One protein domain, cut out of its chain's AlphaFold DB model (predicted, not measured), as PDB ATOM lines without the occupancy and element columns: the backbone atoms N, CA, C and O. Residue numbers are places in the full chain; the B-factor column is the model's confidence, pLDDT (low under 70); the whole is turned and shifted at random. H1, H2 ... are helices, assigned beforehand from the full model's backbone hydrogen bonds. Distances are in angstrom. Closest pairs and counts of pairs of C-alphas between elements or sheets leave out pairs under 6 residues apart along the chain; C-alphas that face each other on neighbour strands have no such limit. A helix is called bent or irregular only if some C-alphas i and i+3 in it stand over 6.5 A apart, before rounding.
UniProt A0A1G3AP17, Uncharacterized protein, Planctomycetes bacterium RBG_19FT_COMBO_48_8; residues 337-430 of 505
ATOM      1  N   MET A 337      33.925 -58.926 -22.528       91.56
ATOM      2  CA  MET A 337      34.285 -59.364 -23.874       91.56
ATOM      3  C   MET A 337      35.023 -58.245 -24.601       91.56
ATOM      4  O   MET A 337      36.172 -58.415 -24.999       91.56
ATOM      5  N   PHE A 338      34.425 -57.056 -24.666       90.38
ATOM      6  CA  PHE A 338      35.041 -55.884 -25.274       90.38
ATOM      7  C   PHE A 338      36.426 -55.577 -24.695       90.38
ATOM      8  O   PHE A 338      37.394 -55.363 -25.427       90.38
ATOM      9  N   ARG A 339      36.555 -55.612 -23.365       92.81
ATOM     10  CA  ARG A 339      37.824 -55.386 -22.674       92.81
ATOM     11  C   ARG A 339      38.878 -56.419 -23.048       92.81
ATOM     12  O   ARG A 339      40.035 -56.052 -23.268       92.81
ATOM     13  N   ASN A 340      38.512 -57.696 -23.069       92.12
ATOM     14  CA  ASN A 340      39.430 -58.779 -23.404       92.12
ATOM     15  C   ASN A 340      39.944 -58.637 -24.840       92.12
ATOM     16  O   ASN A 340      41.138 -58.802 -25.087       92.12
ATOM     17  N   GLU A 341      39.072 -58.242 -25.759       87.81
ATOM     18  CA  GLU A 341      39.384 -58.113 -27.180       87.81
ATOM     19  C   GLU A 341      40.206 -56.857 -27.479       87.81
ATOM     20  O   GLU A 341      41.242 -56.940 -28.138       87.81
ATOM     21  N   LEU A 342      39.879 -55.715 -26.866       88.50
ATOM     22  CA  LEU A 342      40.745 -54.531 -26.923       88.50
ATOM     23  C   LEU A 342      42.144 -54.808 -26.356       88.50
ATOM     24  O   LEU A 342      43.149 -54.321 -26.886       88.50
ATOM     25  N   ARG A 343      42.246 -55.606 -25.286       88.94
ATOM     26  CA  ARG A 343      43.545 -56.023 -24.733       88.94
ATOM     27  C   ARG A 343      44.327 -56.919 -25.695       88.94
ATOM     28  O   ARG A 343      45.551 -56.838 -25.702       88.94
ATOM     29  N   LYS A 344      43.663 -57.754 -26.499       87.38
ATOM     30  CA  LYS A 344      44.320 -58.551 -27.550       87.38
ATOM     31  C   LYS A 344      44.827 -57.646 -28.674       87.38
ATOM     32  O   LYS A 344      46.020 -57.682 -28.963       87.38
ATOM     33  N   ILE A 345      43.978 -56.757 -29.195       83.50
ATOM     34  CA  ILE A 345      44.329 -55.796 -30.258       83.50
ATOM     35  C   ILE A 345      45.523 -54.924 -29.843       83.50
ATOM     36  O   ILE A 345      46.486 -54.767 -30.587       83.50
ATOM     37  N   THR A 346      45.519 -54.395 -28.616       81.44
ATOM     38  CA  THR A 346      46.621 -53.547 -28.116       81.44
ATOM     39  C   THR A 346      47.936 -54.294 -27.892       81.44
ATOM     40  O   THR A 346      48.994 -53.663 -27.849       81.44
ATOM     41  N   ARG A 347      47.907 -55.627 -27.767       83.38
ATOM     42  CA  ARG A 347      49.116 -56.459 -27.678       83.38
ATOM     43  C   ARG A 347      49.736 -56.743 -29.041       83.38
ATOM     44  O   ARG A 347      50.908 -57.121 -29.080       83.38
ATOM     45  N   GLU A 348      49.002 -56.557 -30.138       78.94
ATOM     46  CA  GLU A 348      49.544 -56.786 -31.471       78.94
ATOM     47  C   GLU A 348      50.696 -55.813 -31.772       78.94
ATOM     48  O   GLU A 348      50.592 -54.615 -31.483       78.94
ATOM     49  N   PRO A 349      51.789 -56.278 -32.408       73.38
ATOM     50  CA  PRO A 349      52.966 -55.450 -32.678       73.38
ATOM     51  C   PRO A 349      52.644 -54.137 -33.406       73.38
ATOM     52  O   PRO A 349      53.239 -53.102 -33.109       73.38
ATOM     53  N   ARG A 350      51.666 -54.156 -34.323       69.88
ATOM     54  CA  ARG A 350      51.253 -52.982 -35.110       69.88
ATOM     55  C   ARG A 350      50.716 -51.841 -34.240       69.88
ATOM     56  O   ARG A 350      50.952 -50.680 -34.560       69.88
ATOM     57  N   PHE A 351      50.044 -52.165 -33.138       66.44
ATOM     58  CA  PHE A 351      49.513 -51.179 -32.194       66.44
ATOM     59  C   PHE A 351      50.488 -50.901 -31.049       66.44
ATOM     60  O   PHE A 351      50.632 -49.753 -30.636       66.44
ATOM     61  N   ARG A 352      51.217 -51.926 -30.593       62.66
ATOM     62  CA  ARG A 352      52.188 -51.831 -29.494       62.66
ATOM     63  C   ARG A 352      53.367 -50.905 -29.803       62.66
ATOM     64  O   ARG A 352      53.848 -50.227 -28.900       62.66
ATOM     65  N   TYR A 353      53.825 -50.870 -31.056       59.50
ATOM     66  CA  TYR A 353      54.948 -50.029 -31.493       59.50
ATOM     67  C   TYR A 353      54.511 -48.756 -32.232       59.50
ATOM     68  O   TYR A 353      55.349 -48.055 -32.801       59.50
ATOM     69  N   SER A 354      53.215 -48.426 -32.229       57.31
ATOM     70  CA  SER A 354      52.772 -47.151 -32.788       57.31
ATOM     71  C   SER A 354      53.222 -46.004 -31.885       57.31
ATOM     72  O   SER A 354      52.831 -45.917 -30.723       57.31
ATOM     73  N   TYR A 355      54.000 -45.072 -32.441       53.50
ATOM     74  CA  TYR A 355      54.396 -43.836 -31.758       53.50
ATOM     75  C   TYR A 355      53.195 -42.970 -31.346       53.50
ATOM     76  O   TYR A 355      53.325 -42.117 -30.473       53.50
ATOM     77  N   PHE A 356      52.033 -43.180 -31.962       57.88
ATOM     78  CA  PHE A 356      50.775 -42.540 -31.603       57.88
ATOM     79  C   PHE A 356      49.711 -43.622 -31.563       57.88
ATOM     80  O   PHE A 356      49.194 -43.983 -32.621       57.88
ATOM     81  N   PRO A 357      49.419 -44.208 -30.391       64.12
ATOM     82  CA  PRO A 357      48.365 -45.198 -30.313       64.12
ATOM     83  C   PRO A 357      47.049 -44.470 -30.622       64.12
ATOM     84  O   PRO A 357      46.647 -43.603 -29.840       64.12
ATOM     85  N   PRO A 358      46.378 -44.782 -31.749       68.19
ATOM     86  CA  PRO A 358      45.096 -44.163 -32.089       68.19
ATOM     87  C   PRO A 358      43.979 -44.618 -31.132       68.19
ATOM     88  O   PRO A 358      42.851 -44.138 -31.202       68.19
ATOM     89  N   LEU A 359      44.311 -45.557 -30.239       83.19
ATOM     90  CA  LEU A 359      43.475 -46.119 -29.200       83.19
ATOM     91  C   LEU A 359      44.050 -45.774 -27.819       83.19
ATOM     92  O   LEU A 359      45.144 -46.212 -27.457       83.19
ATOM     93  N   LYS A 360      43.275 -45.036 -27.029       91.25
ATOM     94  CA  LYS A 360      43.507 -44.774 -25.604       91.25
ATOM     95  C   LYS A 360      42.769 -45.836 -24.802       91.25
ATOM     96  O   LYS A 360      41.589 -45.672 -24.493       91.25
ATOM     97  N   LEU A 361      43.420 -46.973 -24.559       91.62
ATOM     98  CA  LEU A 361      42.789 -48.166 -23.988       91.62
ATOM     99  C   LEU A 361      42.016 -47.858 -22.701       91.62
ATOM    100  O   LEU A 361      40.831 -48.169 -22.617       91.62
ATOM    101  N   ASN A 362      42.647 -47.227 -21.713       94.44
ATOM    102  CA  ASN A 362      42.010 -46.973 -20.422       94.44
ATOM    103  C   ASN A 362      40.892 -45.937 -20.541       94.44
ATOM    104  O   ASN A 362      39.836 -46.116 -19.938       94.44
ATOM    105  N   SER A 363      41.089 -44.886 -21.340       94.81
ATOM    106  CA  SER A 363      40.048 -43.887 -21.616       94.81
ATOM    107  C   SER A 363      38.830 -44.515 -22.308       94.81
ATOM    108  O   SER A 363      37.695 -44.177 -21.980       94.81
ATOM    109  N   THR A 364      39.058 -45.455 -23.232       94.69
ATOM    110  CA  THR A 364      38.004 -46.216 -23.929       94.69
ATOM    111  C   THR A 364      37.248 -47.111 -22.957       94.69
ATOM    112  O   THR A 364      36.022 -47.072 -22.897       94.69
ATOM    113  N   LEU A 365      37.977 -47.898 -22.157       95.00
ATOM    114  CA  LEU A 365      37.375 -48.802 -21.181       95.00
ATOM    115  C   LEU A 365      36.579 -48.032 -20.132       95.00
ATOM    116  O   LEU A 365      35.474 -48.444 -19.813       95.00
ATOM    117  N   ARG A 366      37.092 -46.903 -19.628       95.19
ATOM    118  CA  ARG A 366      36.378 -46.051 -18.662       95.19
ATOM    119  C   ARG A 366      35.095 -45.489 -19.251       95.19
ATOM    120  O   ARG A 366      34.063 -45.551 -18.593       95.19
ATOM    121  N   LEU A 367      35.150 -44.995 -20.490       93.88
ATOM    122  CA  LEU A 367      33.965 -44.491 -21.175       93.88
ATOM    123  C   LEU A 367      32.910 -45.593 -21.326       93.88
ATOM    124  O   LEU A 367      31.770 -45.417 -20.902       93.88
ATOM    125  N   TYR A 368      33.302 -46.759 -21.846       92.44
ATOM    126  CA  TYR A 368      32.367 -47.867 -22.022       92.44
ATOM    127  C   TYR A 368      31.839 -48.402 -20.683       92.44
ATOM    128  O   TYR A 368      30.651 -48.672 -20.533       92.44
ATOM    129  N   ARG A 369      32.695 -48.467 -19.659       92.94
ATOM    130  CA  ARG A 369      32.332 -48.847 -18.290       92.94
ATOM    131  C   ARG A 369      31.279 -47.911 -17.699       92.94
ATOM    132  O   ARG A 369      30.365 -48.412 -17.041       92.94
ATOM    133  N   ASN A 370      31.387 -46.600 -17.933       92.00
ATOM    134  CA  ASN A 370      30.400 -45.607 -17.503       92.00
ATOM    135  C   ASN A 370      29.055 -45.822 -18.202       92.00
ATOM    136  O   ASN A 370      28.030 -45.871 -17.524       92.00
ATOM    137  N   PHE A 371      29.051 -46.043 -19.524       89.69
ATOM    138  CA  PHE A 371      27.829 -46.385 -20.263       89.69
ATOM    139  C   PHE A 371      27.168 -47.654 -19.715       89.69
ATOM    140  O   PHE A 371      25.984 -47.633 -19.372       89.69
ATOM    141  N   CYS A 372      27.943 -48.722 -19.518       90.25
ATOM    142  CA  CYS A 372      27.456 -49.966 -18.932       90.25
ATOM    143  C   CYS A 372      26.874 -49.765 -17.523       90.25
ATOM    144  O   CYS A 372      25.781 -50.251 -17.243       90.25
ATOM    145  N   THR A 373      27.560 -49.032 -16.636       90.69
ATOM    146  CA  THR A 373      27.026 -48.691 -15.301       90.69
ATOM    147  C   THR A 373      25.713 -47.935 -15.410       90.69
ATOM    148  O   THR A 373      24.747 -48.315 -14.755       90.69
ATOM    149  N   LYS A 374      25.654 -46.898 -16.251       88.50
ATOM    150  CA  LYS A 374      24.454 -46.084 -16.435       88.50
ATOM    151  C   LYS A 374      23.275 -46.938 -16.891       88.50
ATOM    152  O   LYS A 374      22.191 -46.827 -16.326       88.50
ATOM    153  N   TRP A 375      23.479 -47.835 -17.855       86.44
ATOM    154  CA  TRP A 375      22.425 -48.740 -18.318       86.44
ATOM    155  C   TRP A 375      21.990 -49.747 -17.259       86.44
ATOM    156  O   TRP A 375      20.796 -50.013 -17.140       86.44
ATOM    157  N   ILE A 376      22.921 -50.285 -16.467       89.50
ATOM    158  CA  ILE A 376      22.583 -51.176 -15.351       89.50
ATOM    159  C   ILE A 376      21.755 -50.419 -14.310       89.50
ATOM    160  O   ILE A 376      20.697 -50.906 -13.920       89.50
ATOM    161  N   SER A 377      22.171 -49.211 -13.921       88.94
ATOM    162  CA  SER A 377      21.426 -48.362 -12.983       88.94
ATOM    163  C   SER A 377      20.023 -48.033 -13.502       88.94
ATOM    164  O   SER A 377      19.052 -48.227 -12.774       88.94
ATOM    165  N   LEU A 378      19.887 -47.633 -14.775       83.94
ATOM    166  CA  LEU A 378      18.584 -47.403 -15.414       83.94
ATOM    167  C   LEU A 378      17.726 -48.674 -15.424       83.94
ATOM    168  O   LEU A 378      16.532 -48.629 -15.128       83.94
ATOM    169  N   SER A 379      18.338 -49.817 -15.736       82.44
ATOM    170  CA  SER A 379      17.658 -51.107 -15.785       82.44
ATOM    171  C   SER A 379      17.160 -51.558 -14.409       82.44
ATOM    172  O   SER A 379      16.087 -52.155 -14.321       82.44
ATOM    173  N   GLU A 380      17.930 -51.315 -13.356       85.44
ATOM    174  CA  GLU A 380      17.636 -51.749 -11.987       85.44
ATOM    175  C   GLU A 380      16.906 -50.676 -11.162       85.44
ATOM    176  O   GLU A 380      16.703 -50.876  -9.968       85.44
ATOM    177  N   HIS A 381      16.518 -49.549 -11.773       84.62
ATOM    178  CA  HIS A 381      15.893 -48.405 -11.096       84.62
ATOM    179  C   HIS A 381      16.726 -47.884  -9.908       84.62
ATOM    180  O   HIS A 381      16.197 -47.503  -8.867       84.62
ATOM    181  N   ARG A 382      18.055 -47.878 -10.069       86.00
ATOM    182  CA  ARG A 382      19.024 -47.405  -9.070       86.00
ATOM    183  C   ARG A 382      19.550 -46.030  -9.443       86.00
ATOM    184  O   ARG A 382      19.624 -45.679 -10.622       86.00
ATOM    185  N   THR A 383      19.977 -45.271  -8.440       83.25
ATOM    186  CA  THR A 383      20.698 -44.021  -8.671       83.25
ATOM    187  C   THR A 383      21.999 -44.294  -9.445       83.25
ATOM    188  O   THR A 383      22.656 -45.320  -9.221       83.25
ATOM    189  N   PRO A 384      22.369 -43.428 -10.403       73.69
ATOM    190  CA  PRO A 384      23.647 -43.540 -11.094       73.69
ATOM    191  C   PRO A 384      24.808 -43.455 -10.096       73.69
ATOM    192  O   PRO A 384      24.789 -42.629  -9.186       73.69
ATOM    193  N   ILE A 385      25.810 -44.316 -10.274       79.44
ATOM    194  CA  ILE A 385      27.074 -44.253  -9.527       79.44
ATOM    195  C   ILE A 385      27.940 -43.145 -10.142       79.44
ATOM    196  O   ILE A 385      27.804 -42.852 -11.331       79.44
ATOM    197  N   GLU A 386      28.830 -42.549  -9.344       84.88
ATOM    198  CA  GLU A 386      29.837 -41.597  -9.823       84.88
ATOM    199  C   GLU A 386      30.607 -42.165 -11.028       84.88
ATOM    200  O   GLU A 386      31.118 -43.289 -11.001       84.88
ATOM    201  N   GLU A 387      30.646 -41.394 -12.115       90.12
ATOM    202  CA  GLU A 387      31.280 -41.804 -13.362       90.12
ATOM    203  C   GLU A 387      32.808 -41.785 -13.235       90.12
ATOM    204  O   GLU A 387      33.410 -40.858 -12.688       90.12
ATOM    205  N   PHE A 388      33.474 -42.785 -13.812       91.94
ATOM    206  CA  PHE A 388      34.926 -42.771 -13.889       91.94
ATOM    207  C   PHE A 388      35.388 -41.636 -14.793       91.94
ATOM    208  O   PHE A 388      34.998 -41.552 -15.958       91.94
ATOM    209  N   ARG A 389      36.316 -40.818 -14.297       93.38
ATOM    210  CA  ARG A 389      37.009 -39.833 -15.130       93.38
ATOM    211  C   ARG A 389      37.703 -40.532 -16.297       93.38
ATOM    212  O   ARG A 389      38.613 -41.327 -16.070       93.38
ATOM    213  N   ILE A 390      37.270 -40.231 -17.518       94.69
ATOM    214  CA  ILE A 390      37.791 -40.812 -18.769       94.69
ATOM    215  C   ILE A 390      39.065 -40.126 -19.269       94.69
ATOM    216  O   ILE A 390      39.756 -40.667 -20.123       94.69
ATOM    217  N   TRP A 391      39.359 -38.934 -18.751       93.06
ATOM    218  CA  TRP A 391      40.522 -38.136 -19.114       93.06
ATOM    219  C   TRP A 391      41.689 -38.398 -18.160       93.06
ATOM    220  O   TRP A 391      41.468 -38.750 -16.994       93.06
ATOM    221  N   PRO A 392      42.937 -38.156 -18.586       91.56
ATOM    222  CA  PRO A 392      44.063 -38.091 -17.667       91.56
ATOM    223  C   PRO A 392      43.838 -37.044 -16.564       91.56
ATOM    224  O   PRO A 392      43.134 -36.050 -16.755       91.56
ATOM    225  N   ILE A 393      44.478 -37.227 -15.406       88.56
ATOM    226  CA  ILE A 393      44.256 -36.382 -14.216       88.56
ATOM    227  C   ILE A 393      44.584 -34.895 -14.471       88.56
ATOM    228  O   ILE A 393      43.984 -34.013 -13.857       88.56
ATOM    229  N   PHE A 394      45.484 -34.616 -15.411       84.06
ATOM    230  CA  PHE A 394      45.934 -33.264 -15.758       84.06
ATOM    231  C   PHE A 394      45.083 -32.577 -16.839       84.06
ATOM    232  O   PHE A 394      45.294 -31.403 -17.120       84.06
ATOM    233  N   TYR A 395      44.145 -33.292 -17.465       82.44
ATOM    234  CA  TYR A 395      43.241 -32.735 -18.478       82.44
ATOM    235  C   TYR A 395      42.017 -32.099 -17.819       82.44
ATOM    236  O   TYR A 395      41.606 -32.570 -16.765       82.44
ATOM    237  N   PRO A 396      41.352 -31.098 -18.411       82.81
ATOM    238  CA  PRO A 396      40.058 -30.653 -17.899       82.81
ATOM    239  C   PRO A 396      39.060 -31.823 -17.877       82.81
ATOM    240  O   PRO A 396      39.026 -32.641 -18.798       82.81
ATOM    241  N   ASN A 397      38.261 -31.929 -16.811       85.44
ATOM    242  CA  ASN A 397      37.236 -32.968 -16.712       85.44
ATOM    243  C   ASN A 397      36.018 -32.589 -17.562       85.44
ATOM    244  O   ASN A 397      35.041 -32.044 -17.057       85.44
ATOM    245  N   MET A 398      36.112 -32.830 -18.866       87.56
ATOM    246  CA  MET A 398      35.028 -32.548 -19.801       87.56
ATOM    247  C   MET A 398      34.024 -33.709 -19.787       87.56
ATOM    248  O   MET A 398      34.440 -34.864 -19.898       87.56
ATOM    249  N   PRO A 399      32.713 -33.461 -19.666       87.19
ATOM    250  CA  PRO A 399      31.736 -34.538 -19.766       87.19
ATOM    251  C   PRO A 399      31.802 -35.161 -21.163       87.19
ATOM    252  O   PRO A 399      32.017 -34.461 -22.149       87.19
ATOM    253  N   VAL A 400      31.619 -36.474 -21.266       88.19
ATOM    254  CA  VAL A 400      31.432 -37.150 -22.556       88.19
ATOM    255  C   VAL A 400      30.137 -37.919 -22.473       88.19
ATOM    256  O   VAL A 400      30.013 -38.889 -21.732       88.19
ATOM    257  N   GLN A 401      29.159 -37.427 -23.215       84.88
ATOM    258  CA  GLN A 401      27.836 -38.011 -23.331       84.88
ATOM    259  C   GLN A 401      27.547 -38.206 -24.814       84.88
ATOM    260  O   GLN A 401      28.020 -37.422 -25.638       84.88
ATOM    261  N   MET A 402      26.781 -39.244 -25.145       79.06
ATOM    262  CA  MET A 402      26.268 -39.417 -26.502       79.06
ATOM    263  C   MET A 402      25.355 -38.236 -26.834       79.06
ATOM    264  O   MET A 402      24.443 -37.926 -26.066       79.06
ATOM    265  N   GLY A 403      25.641 -37.560 -27.942       72.75
ATOM    266  CA  GLY A 403      24.819 -36.479 -28.471       72.75
ATOM    267  C   GLY A 403      23.637 -36.991 -29.298       72.75
ATOM    268  O   GLY A 403      23.316 -38.182 -29.304       72.75
ATOM    269  N   PHE A 404      23.005 -36.077 -30.040       58.47
ATOM    270  CA  PHE A 404      22.029 -36.433 -31.073       58.47
ATOM    271  C   PHE A 404      22.657 -37.411 -32.085       58.47
ATOM    272  O   PHE A 404      23.834 -37.292 -32.412       58.47
ATOM    273  N   GLU A 405      21.868 -38.374 -32.565       71.69
ATOM    274  CA  GLU A 405      22.301 -39.461 -33.469       71.69
ATOM    275  C   GLU A 405      23.243 -40.515 -32.862       71.69
ATOM    276  O   GLU A 405      23.851 -41.277 -33.612       71.69
ATOM    277  N   ASN A 406      23.352 -40.603 -31.532       75.25
ATOM    278  CA  ASN A 406      24.225 -41.576 -30.865       75.25
ATOM    279  C   ASN A 406      25.692 -41.440 -31.306       75.25
ATOM    280  O   ASN A 406      26.358 -42.438 -31.565       75.25
ATOM    281  N   LYS A 407      26.183 -40.198 -31.393       82.94
ATOM    282  CA  LYS A 407      27.594 -39.886 -31.664       82.94
ATOM    283  C   LYS A 407      28.276 -39.308 -30.436       82.94
ATOM    284  O   LYS A 407      27.665 -38.554 -29.671       82.94
ATOM    285  N   LEU A 408      29.551 -39.635 -30.267       89.00
ATOM    286  CA  LEU A 408      30.383 -39.033 -29.237       89.00
ATOM    287  C   LEU A 408      30.763 -37.586 -29.609       89.00
ATOM    288  O   LEU A 408      30.719 -37.189 -30.771       89.00
ATOM    289  N   PRO A 409      31.113 -36.740 -28.629       90.06
ATOM    290  CA  PRO A 409      31.544 -35.380 -28.916       90.06
ATOM    291  C   PRO A 409      32.860 -35.363 -29.705       90.06
ATOM    292  O   PRO A 409      33.801 -36.083 -29.362       90.06
ATOM    293  N   TRP A 410      32.969 -34.455 -30.681       88.44
ATOM    294  CA  TRP A 410      34.129 -34.327 -31.579       88.44
ATOM    295  C   TRP A 410      35.482 -34.244 -30.850       88.44
ATOM    296  O   TRP A 410      36.502 -34.701 -31.357       88.44
ATOM    297  N   TYR A 411      35.522 -33.662 -29.646       87.75
ATOM    298  CA  TYR A 411      36.757 -33.546 -28.867       87.75
ATOM    299  C   TYR A 411      37.212 -34.889 -28.285       87.75
ATOM    300  O   TYR A 411      38.413 -35.112 -28.132       87.75
ATOM    301  N   TYR A 412      36.282 -35.798 -27.976       90.19
ATOM    302  CA  TYR A 412      36.622 -37.164 -27.585       90.19
ATOM    303  C   TYR A 412      37.045 -37.991 -28.798       90.19
ATOM    304  O   TYR A 412      38.051 -38.693 -28.719       90.19
ATOM    305  N   GLU A 413      36.349 -37.843 -29.927       89.88
ATOM    306  CA  GLU A 413      36.730 -38.459 -31.205       89.88
ATOM    307  C   GLU A 413      38.151 -38.057 -31.622       89.88
ATOM    308  O   GLU A 413      38.966 -38.909 -31.962       89.88
ATOM    309  N   ALA A 414      38.495 -36.770 -31.518       86.00
ATOM    310  CA  ALA A 414      39.841 -36.284 -31.812       86.00
ATOM    311  C   ALA A 414      40.893 -36.827 -30.827       86.00
ATOM    312  O   ALA A 414      42.021 -37.132 -31.213       86.00
ATOM    313  N   TYR A 415      40.539 -36.966 -29.545       87.88
ATOM    314  CA  TYR A 415      41.441 -37.492 -28.521       87.88
ATOM    315  C   TYR A 415      41.684 -39.005 -28.660       87.88
ATOM    316  O   TYR A 415      42.815 -39.465 -28.477       87.88
ATOM    317  N   ASN A 416      40.638 -39.770 -28.979       90.62
ATOM    318  CA  ASN A 416      40.620 -41.229 -28.971       90.62
ATOM    319  C   ASN A 416      39.750 -41.794 -30.116       90.62
ATOM    320  O   ASN A 416      38.704 -42.395 -29.855       90.62
ATOM    321  N   PRO A 417      40.169 -41.639 -31.384       87.06
ATOM    322  CA  PRO A 417      39.324 -41.934 -32.544       87.06
ATOM    323  C   PRO A 417      38.928 -43.408 -32.633       87.06
ATOM    324  O   PRO A 417      37.764 -43.724 -32.865       87.06
ATOM    325  N   MET A 418      39.868 -44.327 -32.379       85.06
ATOM    326  CA  MET A 418      39.548 -45.758 -32.390       85.06
ATOM    327  C   MET A 418      38.644 -46.134 -31.220       85.06
ATOM    328  O   MET A 418      37.726 -46.927 -31.391       85.06
ATOM    329  N   GLY A 419      38.888 -45.569 -30.034       86.88
ATOM    330  CA  GLY A 419      38.035 -45.827 -28.880       86.88
ATOM    331  C   GLY A 419      36.615 -45.304 -29.068       86.88
ATOM    332  O   GLY A 419      35.679 -45.998 -28.685       86.88
ATOM    333  N   SER A 420      36.454 -44.140 -29.706       88.12
ATOM    334  CA  SER A 420      35.143 -43.617 -30.098       88.12
ATOM    335  C   SER A 420      34.433 -44.586 -31.031       88.12
ATOM    336  O   SER A 420      33.381 -45.095 -30.665       88.12
ATOM    337  N   LEU A 421      35.074 -44.959 -32.146       85.94
ATOM    338  CA  LEU A 421      34.514 -45.897 -33.121       85.94
ATOM    339  C   LEU A 421      34.036 -47.197 -32.459       85.94
ATOM    340  O   LEU A 421      32.943 -47.683 -32.735       85.94
ATOM    341  N   PHE A 422      34.848 -47.760 -31.565       83.75
ATOM    342  CA  PHE A 422      34.494 -48.980 -30.854       83.75
ATOM    343  C   PHE A 422      33.285 -48.812 -29.920       83.75
ATOM    344  O   PHE A 422      32.440 -49.703 -29.848       83.75
ATOM    345  N   VAL A 423      33.192 -47.690 -29.205       85.25
ATOM    346  CA  VAL A 423      32.067 -47.399 -28.304       85.25
ATOM    347  C   VAL A 423      30.790 -47.080 -29.088       85.25
ATOM    348  O   VAL A 423      29.707 -47.533 -28.698       85.25
ATOM    349  N   ASP A 424      30.916 -46.376 -30.211       82.56
ATOM    350  CA  ASP A 424      29.818 -46.029 -31.117       82.56
ATOM    351  C   ASP A 424      29.172 -47.283 -31.724       82.56
ATOM    352  O   ASP A 424      27.954 -47.351 -31.844       82.56
ATOM    353  N   ILE A 425      29.950 -48.327 -32.037       79.81
ATOM    354  CA  ILE A 425      29.416 -49.611 -32.533       79.81
ATOM    355  C   ILE A 425      28.561 -50.325 -31.470       79.81
ATOM    356  O   ILE A 425      27.558 -50.960 -31.799       79.81
ATOM    357  N   LEU A 426      28.941 -50.239 -30.193       73.88
ATOM    358  CA  LEU A 426      28.336 -51.040 -29.121       73.88
ATOM    359  C   LEU A 426      27.136 -50.361 -28.445       73.88
ATOM    360  O   LEU A 426      26.249 -51.036 -27.922       73.88
ATOM    361  N   THR A 427      27.077 -49.031 -28.462       72.69
ATOM    362  CA  THR A 427      26.061 -48.253 -27.734       72.69
ATOM    363  C   THR A 427      24.632 -48.363 -28.300       72.69
ATOM    364  O   THR A 427      23.718 -48.646 -27.516       72.69
ATOM    365  N   PRO A 428      24.385 -48.236 -29.622       62.41
ATOM    366  CA  PRO A 428      23.035 -48.279 -30.203       62.41
ATOM    367  C   PRO A 428      22.307 -49.613 -30.002       62.41
ATOM    368  O   PRO A 428      21.072 -49.672 -29.984       62.41
ATOM    369  N   ALA A 429      23.057 -50.708 -29.842       67.69
ATOM    370  CA  ALA A 429      22.477 -52.017 -29.596       67.69
ATOM    371  C   ALA A 429      21.682 -52.031 -28.283       67.69
ATOM    372  O   ALA A 429      20.599 -52.605 -28.245       67.69
ATOM    373  N   THR A 430      22.155 -51.359 -27.232       68.25
ATOM    374  CA  THR A 430      21.588 -51.485 -25.880       68.25
ATOM    375  C   THR A 430      20.263 -50.735 -25.694       68.25
ATOM    376  O   THR A 430      19.366 -51.233 -25.011       68.25
TER     377      THR A 430
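This is residues 337 to 430 of the 505 residues of an uncharacterized protein of Planctomycetes bacterium RBG_19FT_COMBO_48_8 (UniProt A0A1G3AP17). The longest helix, H3, has H5 beside it running the same way, while H1, offset toward the first residues of H3, runs the opposite way; the three lie nearly parallel in line, loosely side by side. The 30-residue link 380 to 409 folds back from the far end of H3 and leads to short H4, which makes a corner with H5, and tiny H2 sits beyond H1. The printed part has 94 residues with five named helices, H1 to H5 in chain order, and no named strand: all helix. It is compact, with a radius of gyration of the C-alphas of 13.8 A and spans of 44 by 30 by 26 A.

Begin with H3, residues 361 to 379. H5, residues 417 to 430, touches it at a shallow tilt of 16 degrees, the same way; look at the closest C-alphas, Thr 364 and Gly 419, 5.0 A apart. H1, residues 337 to 347, touches H3 at residues 361 to 365 alone, opposite ways at 3 degrees, a shallow tilt; its closest C-alphas are Arg 339 and Leu 365, 6.8 A. H1 and H5 are near each other. H4, residues 410 to 415, touches H5 only at the corner, at a steep tilt of 53 degrees; C-alphas Glu 413 and Ser 420 are closest, 5.5 A. H2, residues 349 to 352, is close to but not clearly touching H1, and apart from H3, H4 and H5. In H1, H3 and H4 every O i to N i+4 pair is within hydrogen-bond range, in H5 6 of 10; H2 is too short for one.

Find C-alpha 361 at (42.789, -48.166, -23.988); from there H3 runs 26.6 A to C-alpha 379 at (17.658, -51.107, -15.785). H5 covers 21.2 A, ending at C-alpha 430, (21.588, -51.485, -25.880), and is only just irregular: C-alphas 425 and 428 are 6.9 A apart. H1 covers 15.6 A.

The C-alphas farthest apart, Tyr 353 and His 381, are 44.1 A apart. The printed part has no cut, and its long link is H3 to H4. Look for pLDDT under 70 at residues 350 to 358, 404 and 428 to 430.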